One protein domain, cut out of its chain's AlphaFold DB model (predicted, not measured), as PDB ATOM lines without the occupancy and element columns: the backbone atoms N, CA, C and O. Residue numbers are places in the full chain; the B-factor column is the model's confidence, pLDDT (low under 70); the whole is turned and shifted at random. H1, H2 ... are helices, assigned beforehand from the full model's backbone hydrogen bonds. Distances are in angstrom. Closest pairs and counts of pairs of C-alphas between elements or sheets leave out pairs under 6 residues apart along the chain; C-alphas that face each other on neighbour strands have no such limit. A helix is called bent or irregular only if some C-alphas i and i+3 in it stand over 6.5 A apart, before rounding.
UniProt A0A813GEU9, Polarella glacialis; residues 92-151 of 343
ATOM      1  N   GLY A  92     -31.572   4.326  32.778       93.19
ATOM      2  CA  GLY A  92     -30.210   4.799  33.044       93.19
ATOM      3  C   GLY A  92     -29.765   4.766  34.518       93.19
ATOM      4  O   GLY A  92     -28.579   4.913  34.790       93.19
ATOM      5  N   GLN A  93     -30.684   4.590  35.480       91.81
ATOM      6  CA  GLN A  93     -30.364   4.423  36.909       91.81
ATOM      7  C   GLN A  93     -30.132   2.961  37.308       91.81
ATOM      8  O   GLN A  93     -29.850   2.675  38.476       91.81
ATOM      9  N   SER A  94     -30.286   2.023  36.375       90.62
ATOM     10  CA  SER A  94     -29.978   0.621  36.629       90.62
ATOM     11  C   SER A  94     -28.483   0.423  36.919       90.62
ATOM     12  O   SER A  94     -27.645   1.278  36.644       90.62
ATOM     13  N   VAL A  95     -28.141  -0.719  37.522       88.88
ATOM     14  CA  VAL A  95     -26.746  -1.067  37.860       88.88
ATOM     15  C   VAL A  95     -25.874  -1.158  36.604       88.88
ATOM     16  O   VAL A  95     -24.687  -0.849  36.649       88.88
ATOM     17  N   ASN A  96     -26.466  -1.617  35.504       90.69
ATOM     18  CA  ASN A  96     -25.811  -1.802  34.220       90.69
ATOM     19  C   ASN A  96     -26.717  -1.216  33.129       90.69
ATOM     20  O   ASN A  96     -27.456  -1.979  32.504       90.69
ATOM     21  N   PRO A  97     -26.747   0.120  32.987       93.12
ATOM     22  CA  PRO A  97     -27.627   0.772  32.036       93.12
ATOM     23  C   PRO A  97     -27.120   0.577  30.611       93.12
ATOM     24  O   PRO A  97     -25.911   0.528  30.374       93.12
ATOM     25  N   ASP A  98     -28.052   0.524  29.664       95.56
ATOM     26  CA  ASP A  98     -27.715   0.648  28.251       95.56
ATOM     27  C   ASP A  98     -27.098   2.029  27.990       95.56
ATOM     28  O   ASP A  98     -27.440   3.012  28.660       95.56
ATOM     29  N   SER A  99     -26.175   2.112  27.028       95.12
ATOM     30  CA  SER A  99     -25.445   3.355  26.744       95.12
ATOM     31  C   SER A  99     -26.393   4.501  26.400       95.12
ATOM     32  O   SER A  99     -26.252   5.586  26.955       95.12
ATOM     33  N   GLU A 100     -27.403   4.233  25.571       97.06
ATOM     34  CA  GLU A 100     -28.418   5.213  25.170       97.06
ATOM     35  C   GLU A 100     -29.230   5.697  26.382       97.06
ATOM     36  O   GLU A 100     -29.332   6.894  26.635       97.06
ATOM     37  N   ALA A 101     -29.716   4.774  27.218       96.00
ATOM     38  CA  ALA A 101     -30.492   5.115  28.410       96.00
ATOM     39  C   ALA A 101     -29.675   5.890  29.463       96.00
ATOM     40  O   ALA A 101     -30.229   6.682  30.236       96.00
ATOM     41  N   PHE A 102     -28.363   5.650  29.539       95.62
ATOM     42  CA  PHE A 102     -27.460   6.413  30.396       95.62
ATOM     43  C   PHE A 102     -27.194   7.816  29.839       95.62
ATOM     44  O   PHE A 102     -27.233   8.782  30.603       95.62
ATOM     45  N   GLU A 103     -26.956   7.939  28.531       96.12
ATOM     46  CA  GLU A 103     -26.789   9.226  27.847       96.12
ATOM     47  C   GLU A 103     -28.035  10.098  28.004       96.12
ATOM     48  O   GLU A 103     -27.919  11.251  28.421       96.12
ATOM     49  N   ASP A 104     -29.224   9.530  27.810       96.50
ATOM     50  CA  ASP A 104     -30.496  10.223  28.018       96.50
ATOM     51  C   ASP A 104     -30.625  10.753  29.449       96.50
ATOM     52  O   ASP A 104     -30.952  11.923  29.671       96.50
ATOM     53  N   LEU A 105     -30.300   9.921  30.444       94.81
ATOM     54  CA  LEU A 105     -30.316  10.328  31.846       94.81
ATOM     55  C   LEU A 105     -29.317  11.463  32.119       94.81
ATOM     56  O   LEU A 105     -29.642  12.415  32.837       94.81
ATOM     57  N   ALA A 106     -28.112  11.373  31.555       95.69
ATOM     58  CA  ALA A 106     -27.073  12.387  31.687       95.69
ATOM     59  C   ALA A 106     -27.498  13.712  31.038       95.69
ATOM     60  O   ALA A 106     -27.365  14.767  31.662       95.69
ATOM     61  N   CYS A 107     -28.085  13.665  29.841       96.56
ATOM     62  CA  CYS A 107     -28.648  14.821  29.155       96.56
ATOM     63  C   CYS A 107     -29.791  15.456  29.955       96.56
ATOM     64  O   CYS A 107     -29.825  16.677  30.106       96.56
ATOM     65  N   MET A 108     -30.693  14.653  30.527       93.88
ATOM     66  CA  MET A 108     -31.771  15.146  31.390       93.88
ATOM     67  C   MET A 108     -31.239  15.823  32.659       93.88
ATOM     68  O   MET A 108     -31.743  16.879  33.052       93.88
ATOM     69  N   ALA A 109     -30.231  15.237  33.310       94.31
ATOM     70  CA  ALA A 109     -29.607  15.820  34.494       94.31
ATOM     71  C   ALA A 109     -28.892  17.140  34.159       94.31
ATOM     72  O   ALA A 109     -29.096  18.141  34.848       94.31
ATOM     73  N   ALA A 110     -28.137  17.170  33.057       95.81
ATOM     74  CA  ALA A 110     -27.465  18.371  32.569       95.81
ATOM     75  C   ALA A 110     -28.465  19.479  32.206       95.81
ATOM     76  O   ALA A 110     -28.269  20.631  32.583       95.81
ATOM     77  N   ALA A 111     -29.571  19.141  31.537       94.12
ATOM     78  CA  ALA A 111     -30.621  20.100  31.202       94.12
ATOM     79  C   ALA A 111     -31.217  20.753  32.460       94.12
ATOM     80  O   ALA A 111     -31.313  21.978  32.523       94.12
ATOM     81  N   ARG A 112     -31.537  19.959  33.493       91.44
ATOM     82  CA  ARG A 112     -32.035  20.484  34.778       91.44
ATOM     83  C   ARG A 112     -31.018  21.393  35.468       91.44
ATOM     84  O   ARG A 112     -31.403  22.409  36.042       91.44
ATOM     85  N   GLN A 113     -29.732  21.051  35.406       92.88
ATOM     86  CA  GLN A 113     -28.677  21.879  35.984       92.88
ATOM     87  C   GLN A 113     -28.541  23.220  35.245       92.88
ATOM     88  O   GLN A 113     -28.511  24.267  35.885       92.88
ATOM     89  N   ILE A 114     -28.550  23.207  33.908       95.75
ATOM     90  CA  ILE A 114     -28.504  24.425  33.085       95.75
ATOM     91  C   ILE A 114     -29.717  25.323  33.369       95.75
ATOM     92  O   ILE A 114     -29.591  26.546  33.414       95.75
ATOM     93  N   GLU A 115     -30.905  24.746  33.566       92.56
ATOM     94  CA  GLU A 115     -32.094  25.507  33.962       92.56
ATOM     95  C   GLU A 115     -31.917  26.172  35.330       92.56
ATOM     96  O   GLU A 115     -32.174  27.370  35.453       92.56
ATOM     97  N   ALA A 116     -31.411  25.445  36.328       90.62
ATOM     98  CA  ALA A 116     -31.135  25.999  37.653       90.62
ATOM     99  C   ALA A 116     -30.081  27.125  37.608       90.62
ATOM    100  O   ALA A 116     -30.246  28.159  38.261       90.62
ATOM    101  N   GLU A 117     -29.032  26.969  36.796       94.88
ATOM    102  CA  GLU A 117     -28.011  27.997  36.566       94.88
ATOM    103  C   GLU A 117     -28.614  29.246  35.906       94.88
ATOM    104  O   GLU A 117     -28.429  30.360  36.401       94.88
ATOM    105  N   ARG A 118     -29.433  29.072  34.860       96.19
ATOM    106  CA  ARG A 118     -30.159  30.174  34.203       96.19
ATOM    107  C   ARG A 118     -31.114  30.884  35.154       96.19
ATOM    108  O   ARG A 118     -31.199  32.112  35.135       96.19
ATOM    109  N   GLU A 119     -31.842  30.148  35.990       92.06
ATOM    110  CA  GLU A 119     -32.702  30.737  37.017       92.06
ATOM    111  C   GLU A 119     -31.878  31.570  38.003       92.06
ATOM    112  O   GLU A 119     -32.227  32.728  38.261       92.06
ATOM    113  N   GLY A 120     -30.748  31.033  38.468       93.44
ATOM    114  CA  GLY A 120     -29.782  31.733  39.311       93.44
ATOM    115  C   GLY A 120     -29.269  33.024  38.673       93.44
ATOM    116  O   GLY A 120     -29.309  34.082  39.306       93.44
ATOM    117  N   GLU A 121     -28.883  32.981  37.398       93.38
ATOM    118  CA  GLU A 121     -28.495  34.167  36.633       93.38
ATOM    119  C   GLU A 121     -29.633  35.180  36.533       93.38
ATOM    120  O   GLU A 121     -29.419  36.372  36.750       93.38
ATOM    121  N   THR A 122     -30.857  34.746  36.218       94.50
ATOM    122  CA  THR A 122     -31.990  35.674  36.074       94.50
ATOM    123  C   THR A 122     -32.318  36.367  37.393       94.50
ATOM    124  O   THR A 122     -32.628  37.560  37.404       94.50
ATOM    125  N   ILE A 123     -32.226  35.644  38.513       94.50
ATOM    126  CA  ILE A 123     -32.376  36.202  39.855       94.50
ATOM    127  C   ILE A 123     -31.225  37.166  40.132       94.50
ATOM    128  O   ILE A 123     -31.480  38.291  40.553       94.50
ATOM    129  N   GLY A 124     -29.982  36.790  39.826       93.31
ATOM    130  CA  GLY A 124     -28.811  37.657  39.951       93.31
ATOM    131  C   GLY A 124     -28.969  38.973  39.187       93.31
ATOM    132  O   GLY A 124     -28.765  40.047  39.756       93.31
ATOM    133  N   ARG A 125     -29.445  38.908  37.937       93.81
ATOM    134  CA  ARG A 125     -29.735  40.082  37.098       93.81
ATOM    135  C   ARG A 125     -30.820  40.969  37.707       93.81
ATOM    136  O   ARG A 125     -30.674  42.187  37.724       93.81
ATOM    137  N   LYS A 126     -31.884  40.377  38.260       93.88
ATOM    138  CA  LYS A 126     -32.963  41.119  38.940       93.88
ATOM    139  C   LYS A 126     -32.510  41.758  40.253       93.88
ATOM    140  O   LYS A 126     -32.961  42.851  40.574       93.88
ATOM    141  N   MET A 127     -31.645  41.085  41.011       94.44
ATOM    142  CA  MET A 127     -31.115  41.591  42.281       94.44
ATOM    143  C   MET A 127     -30.099  42.717  42.076       94.44
ATOM    144  O   MET A 127     -29.959  43.576  42.944       94.44
ATOM    145  N   ARG A 128     -29.392  42.723  40.938       93.50
ATOM    146  CA  ARG A 128     -28.390  43.736  40.587       93.50
ATOM    147  C   ARG A 128     -28.625  44.281  39.166       93.50
ATOM    148  O   ARG A 128     -27.817  44.029  38.271       93.50
ATOM    149  N   PRO A 129     -29.711  45.047  38.943       92.25
ATOM    150  CA  PRO A 129     -30.088  45.507  37.605       92.25
ATOM    151  C   PRO A 129     -29.036  46.439  36.997       92.25
ATOM    152  O   PRO A 129     -28.725  46.321  35.818       92.25
ATOM    153  N   MET A 130     -28.419  47.298  37.818       92.38
ATOM    154  CA  MET A 130     -27.378  48.225  37.371       92.38
ATOM    155  C   MET A 130     -26.174  47.489  36.778       92.38
ATOM    156  O   MET A 130     -25.777  47.759  35.652       92.38
ATOM    157  N   THR A 131     -25.608  46.526  37.511       93.06
ATOM    158  CA  THR A 131     -24.458  45.764  37.011       93.06
ATOM    159  C   THR A 131     -24.852  44.869  35.846       93.06
ATOM    160  O   THR A 131     -24.079  44.741  34.912       93.06
ATOM    161  N   ALA A 132     -26.049  44.273  35.862       94.19
ATOM    162  CA  ALA A 132     -26.503  43.396  34.785       94.19
ATOM    163  C   ALA A 132     -26.661  44.129  33.444       94.19
ATOM    164  O   ALA A 132     -26.222  43.614  32.417       94.19
ATOM    165  N   GLU A 133     -27.254  45.324  33.447       93.81
ATOM    166  CA  GLU A 133     -27.384  46.136  32.234       93.81
ATOM    167  C   GLU A 133     -26.017  46.641  31.750       93.81
ATOM    168  O   GLU A 133     -25.719  46.553  30.562       93.81
ATOM    169  N   LEU A 134     -25.140  47.080  32.660       93.50
ATOM    170  CA  LEU A 134     -23.784  47.496  32.289       93.50
ATOM    171  C   LEU A 134     -22.961  46.340  31.709       93.50
ATOM    172  O   LEU A 134     -22.283  46.542  30.709       93.50
ATOM    173  N   ILE A 135     -23.049  45.129  32.273       94.50
ATOM    174  CA  ILE A 135     -22.350  43.937  31.758       94.50
ATOM    175  C   ILE A 135     -22.832  43.599  30.342       94.50
ATOM    176  O   ILE A 135     -22.021  43.236  29.495       94.50
ATOM    177  N   ALA A 136     -24.129  43.753  30.059       93.81
ATOM    178  CA  ALA A 136     -24.679  43.502  28.726       93.81
ATOM    179  C   ALA A 136     -24.170  44.496  27.665       93.81
ATOM    180  O   ALA A 136     -24.077  44.135  26.494       93.81
ATOM    181  N   HIS A 137     -23.844  45.729  28.064       93.56
ATOM    182  CA  HIS A 137     -23.385  46.780  27.151       93.56
ATOM    183  C   HIS A 137     -21.859  46.899  27.049       93.56
ATOM    184  O   HIS A 137     -21.349  47.171  25.967       93.56
ATOM    185  N   LEU A 138     -21.139  46.726  28.158       93.25
ATOM    186  CA  LEU A 138     -19.697  46.982  28.271       93.25
ATOM    187  C   LEU A 138     -18.869  45.698  28.438       93.25
ATOM    188  O   LEU A 138     -17.651  45.738  28.291       93.25
ATOM    189  N   GLY A 139     -19.511  44.565  28.736       94.69
ATOM    190  CA  GLY A 139     -18.847  43.309  29.087       94.69
ATOM    191  C   GLY A 139     -18.546  43.183  30.584       94.69
ATOM    192  O   GLY A 139     -18.534  44.165  31.327       94.69
ATOM    193  N   ALA A 140     -18.322  41.950  31.047       93.69
ATOM    194  CA  ALA A 140     -18.080  41.662  32.464       93.69
ATOM    195  C   ALA A 140     -16.768  42.280  32.976       93.69
ATOM    196  O   ALA A 140     -16.765  42.930  34.019       93.69
ATOM    197  N   GLU A 141     -15.692  42.156  32.199       95.69
ATOM    198  CA  GLU A 141     -14.344  42.603  32.576       95.69
ATOM    199  C   GLU A 141     -14.269  44.122  32.801       95.69
ATOM    200  O   GLU A 141     -13.705  44.587  33.791       95.69
ATOM    201  N   ALA A 142     -14.911  44.910  31.931       93.88
ATOM    202  CA  ALA A 142     -14.954  46.365  32.067       93.88
ATOM    203  C   ALA A 142     -15.746  46.805  33.309       93.88
ATOM    204  O   ALA A 142     -15.387  47.774  33.977       93.88
ATOM    205  N   VAL A 143     -16.826  46.093  33.646       93.50
ATOM    206  CA  VAL A 143     -17.659  46.413  34.816       93.50
ATOM    207  C   VAL A 143     -16.981  46.039  36.126       93.50
ATOM    208  O   VAL A 143     -17.241  46.689  37.139       93.50
ATOM    209  N   GLU A 144     -16.107  45.037  36.137       94.88
ATOM    210  CA  GLU A 144     -15.310  44.696  37.318       94.88
ATOM    211  C   GLU A 144     -14.241  45.749  37.627       94.88
ATOM    212  O   GLU A 144     -14.033  46.058  38.797       94.88
ATOM    213  N   GLN A 145     -13.638  46.356  36.601       95.75
ATOM    214  CA  GLN A 145     -12.600  47.385  36.755       95.75
ATOM    215  C   GLN A 145     -13.139  48.776  37.123       95.75
ATOM    216  O   GLN A 145     -12.380  49.619  37.594       95.75
ATOM    217  N   MET A 146     -14.429  49.047  36.899       93.75
ATOM    218  CA  MET A 146     -15.041  50.332  37.248       93.75
ATOM    219  C   MET A 146     -15.343  50.442  38.748       93.75
ATOM    220  O   MET A 146     -15.849  49.500  39.364       93.75
ATOM    221  N   ASP A 147     -15.153  51.638  39.303       96.00
ATOM    222  CA  ASP A 147     -15.629  51.993  40.642       96.00
ATOM    223  C   ASP A 147     -17.164  52.041  40.701       96.00
ATOM    224  O   ASP A 147     -17.852  52.216  39.689       96.00
ATOM    225  N   GLU A 148     -17.738  51.897  41.898       93.31
ATOM    226  CA  GLU A 148     -19.197  51.915  42.086       93.31
ATOM    227  C   GLU A 148     -19.828  53.238  41.623       93.31
ATOM    228  O   GLU A 148     -20.868  53.225  40.959       93.31
ATOM    229  N   ASP A 149     -19.159  54.367  41.874       94.31
ATOM    230  CA  ASP A 149     -19.610  55.691  41.436       94.31
ATOM    231  C   ASP A 149     -19.623  55.817  39.906       94.31
ATOM    232  O   ASP A 149     -20.573  56.356  39.326       94.31
ATOM    233  N   ALA A 150     -18.615  55.253  39.234       93.44
ATOM    234  CA  ALA A 150     -18.540  55.219  37.776       93.44
ATOM    235  C   ALA A 150     -19.667  54.357  37.176       93.44
ATOM    236  O   ALA A 150     -20.305  54.762  36.198       93.44
ATOM    237  N   LYS A 151     -20.000  53.217  37.804       94.50
ATOM    238  CA  LYS A 151     -21.138  52.369  37.393       94.50
ATOM    239  C   LYS A 151     -22.460  53.130  37.475       94.50
ATOM    240  O   LYS A 151     -23.266  53.062  36.549       94.50
TER     241      LYS A 151
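What this domain is: This is residues 92 to 151 of the 343 residues of a protein of Polarella glacialis (UniProt A0A813GEU9). The domain is one long, unbent helix, H1, with a small head of three short helices, H2, H3 and H4, at its far end and a short stretch with no named element, residues 92 to 98, at its near end. H2 turns off sharply from the end of H1 and makes a corner with it, H3 packs on H2, and the turn of H4 closes the head, while the middle of H1, residues 107 to 120, stands free with nothing beside it. The printed part has 60 residues with four named helices, in the order H1, H2, H3, H4, and no named strand; the class is all helix. The whole is extended, with a radius of gyration of the C-alphas of 19.0 A, and the C-alphas span 58 by 19 by 16 A, a rod in outline whose length comes mostly from H1.

Where its parts are: The printed part begins at Gly 92, with its C-alpha at (-30.210, 4.799, 33.044), and residues 92 to 98 come before the first named helix. H1 is residues 99 to 127, the longest helix with 29 residues, and measures 41.7 A from first to last C-alpha. It starts at C-alpha 99, (-25.445, 3.355, 26.744), and ends at C-alpha 127, (-31.115, 41.591, 42.281); the y coordinate changes most between these two points. H2 is residues 129 to 138, 14.0 A long, and its z coordinate falls from 37.605 at C-alpha 129 to 28.271 at C-alpha 138. H3 is residues 140 to 145, six residues and 9.0 A. H4 is residues 148 to 151, four residues and 5.1 A, and ends the printed part at C-alpha 151, (-21.138, 52.369, 37.393). No helix is bent or irregular.

How they stand to each other: H1 touches no helix, but it is near H2. The two are close but not clearly touching, with 2 pairs of C-alphas within 8 A; their closest C-alphas are those of Arg 125 and Ala 132, 5.2 A apart. Their lines stand at 71 degrees, only just about perpendicular. H2 and H3 touch, with 4 pairs of C-alphas within 8 A, and their closest C-alphas are those of Ile 135 and Val 143, 6.1 A apart. Their lines are about perpendicular, at 75 degrees. H2 and H4 only just touch, with 3 pairs of C-alphas within 8 A; the closest are those of Thr 131 and Lys 151, at 7.4 A. H3 and H4 are close but not clearly touching: one pair of C-alphas, those of Val 143 and Lys 151, comes within 8 A, at 7.4 A. H1 is apart from H3 and from H4. In H1, H2 and H3 every pair of O of residue i and N of residue i+4 is within hydrogen-bond range. H4 is too short for such a pair, and its one pair of O of residue i and N of residue i+3 is within range.

The domain as a whole: The two C-alphas farthest apart are those of Asn 96, in the loop before H1, and Asp 149, in H4, 58.3 A from each other. From the first printed C-alpha, Gly 92, to the last, Lys 151, the distance is 48.6 A. The links from H1 to H2, from H2 to H3 and from H3 to H4 are tight, with 1, 1 and 2 residues between the helices, and no link is long. The printed part has no cut. The mean pLDDT of the printed part is 94.0, and no printed residue is under 70.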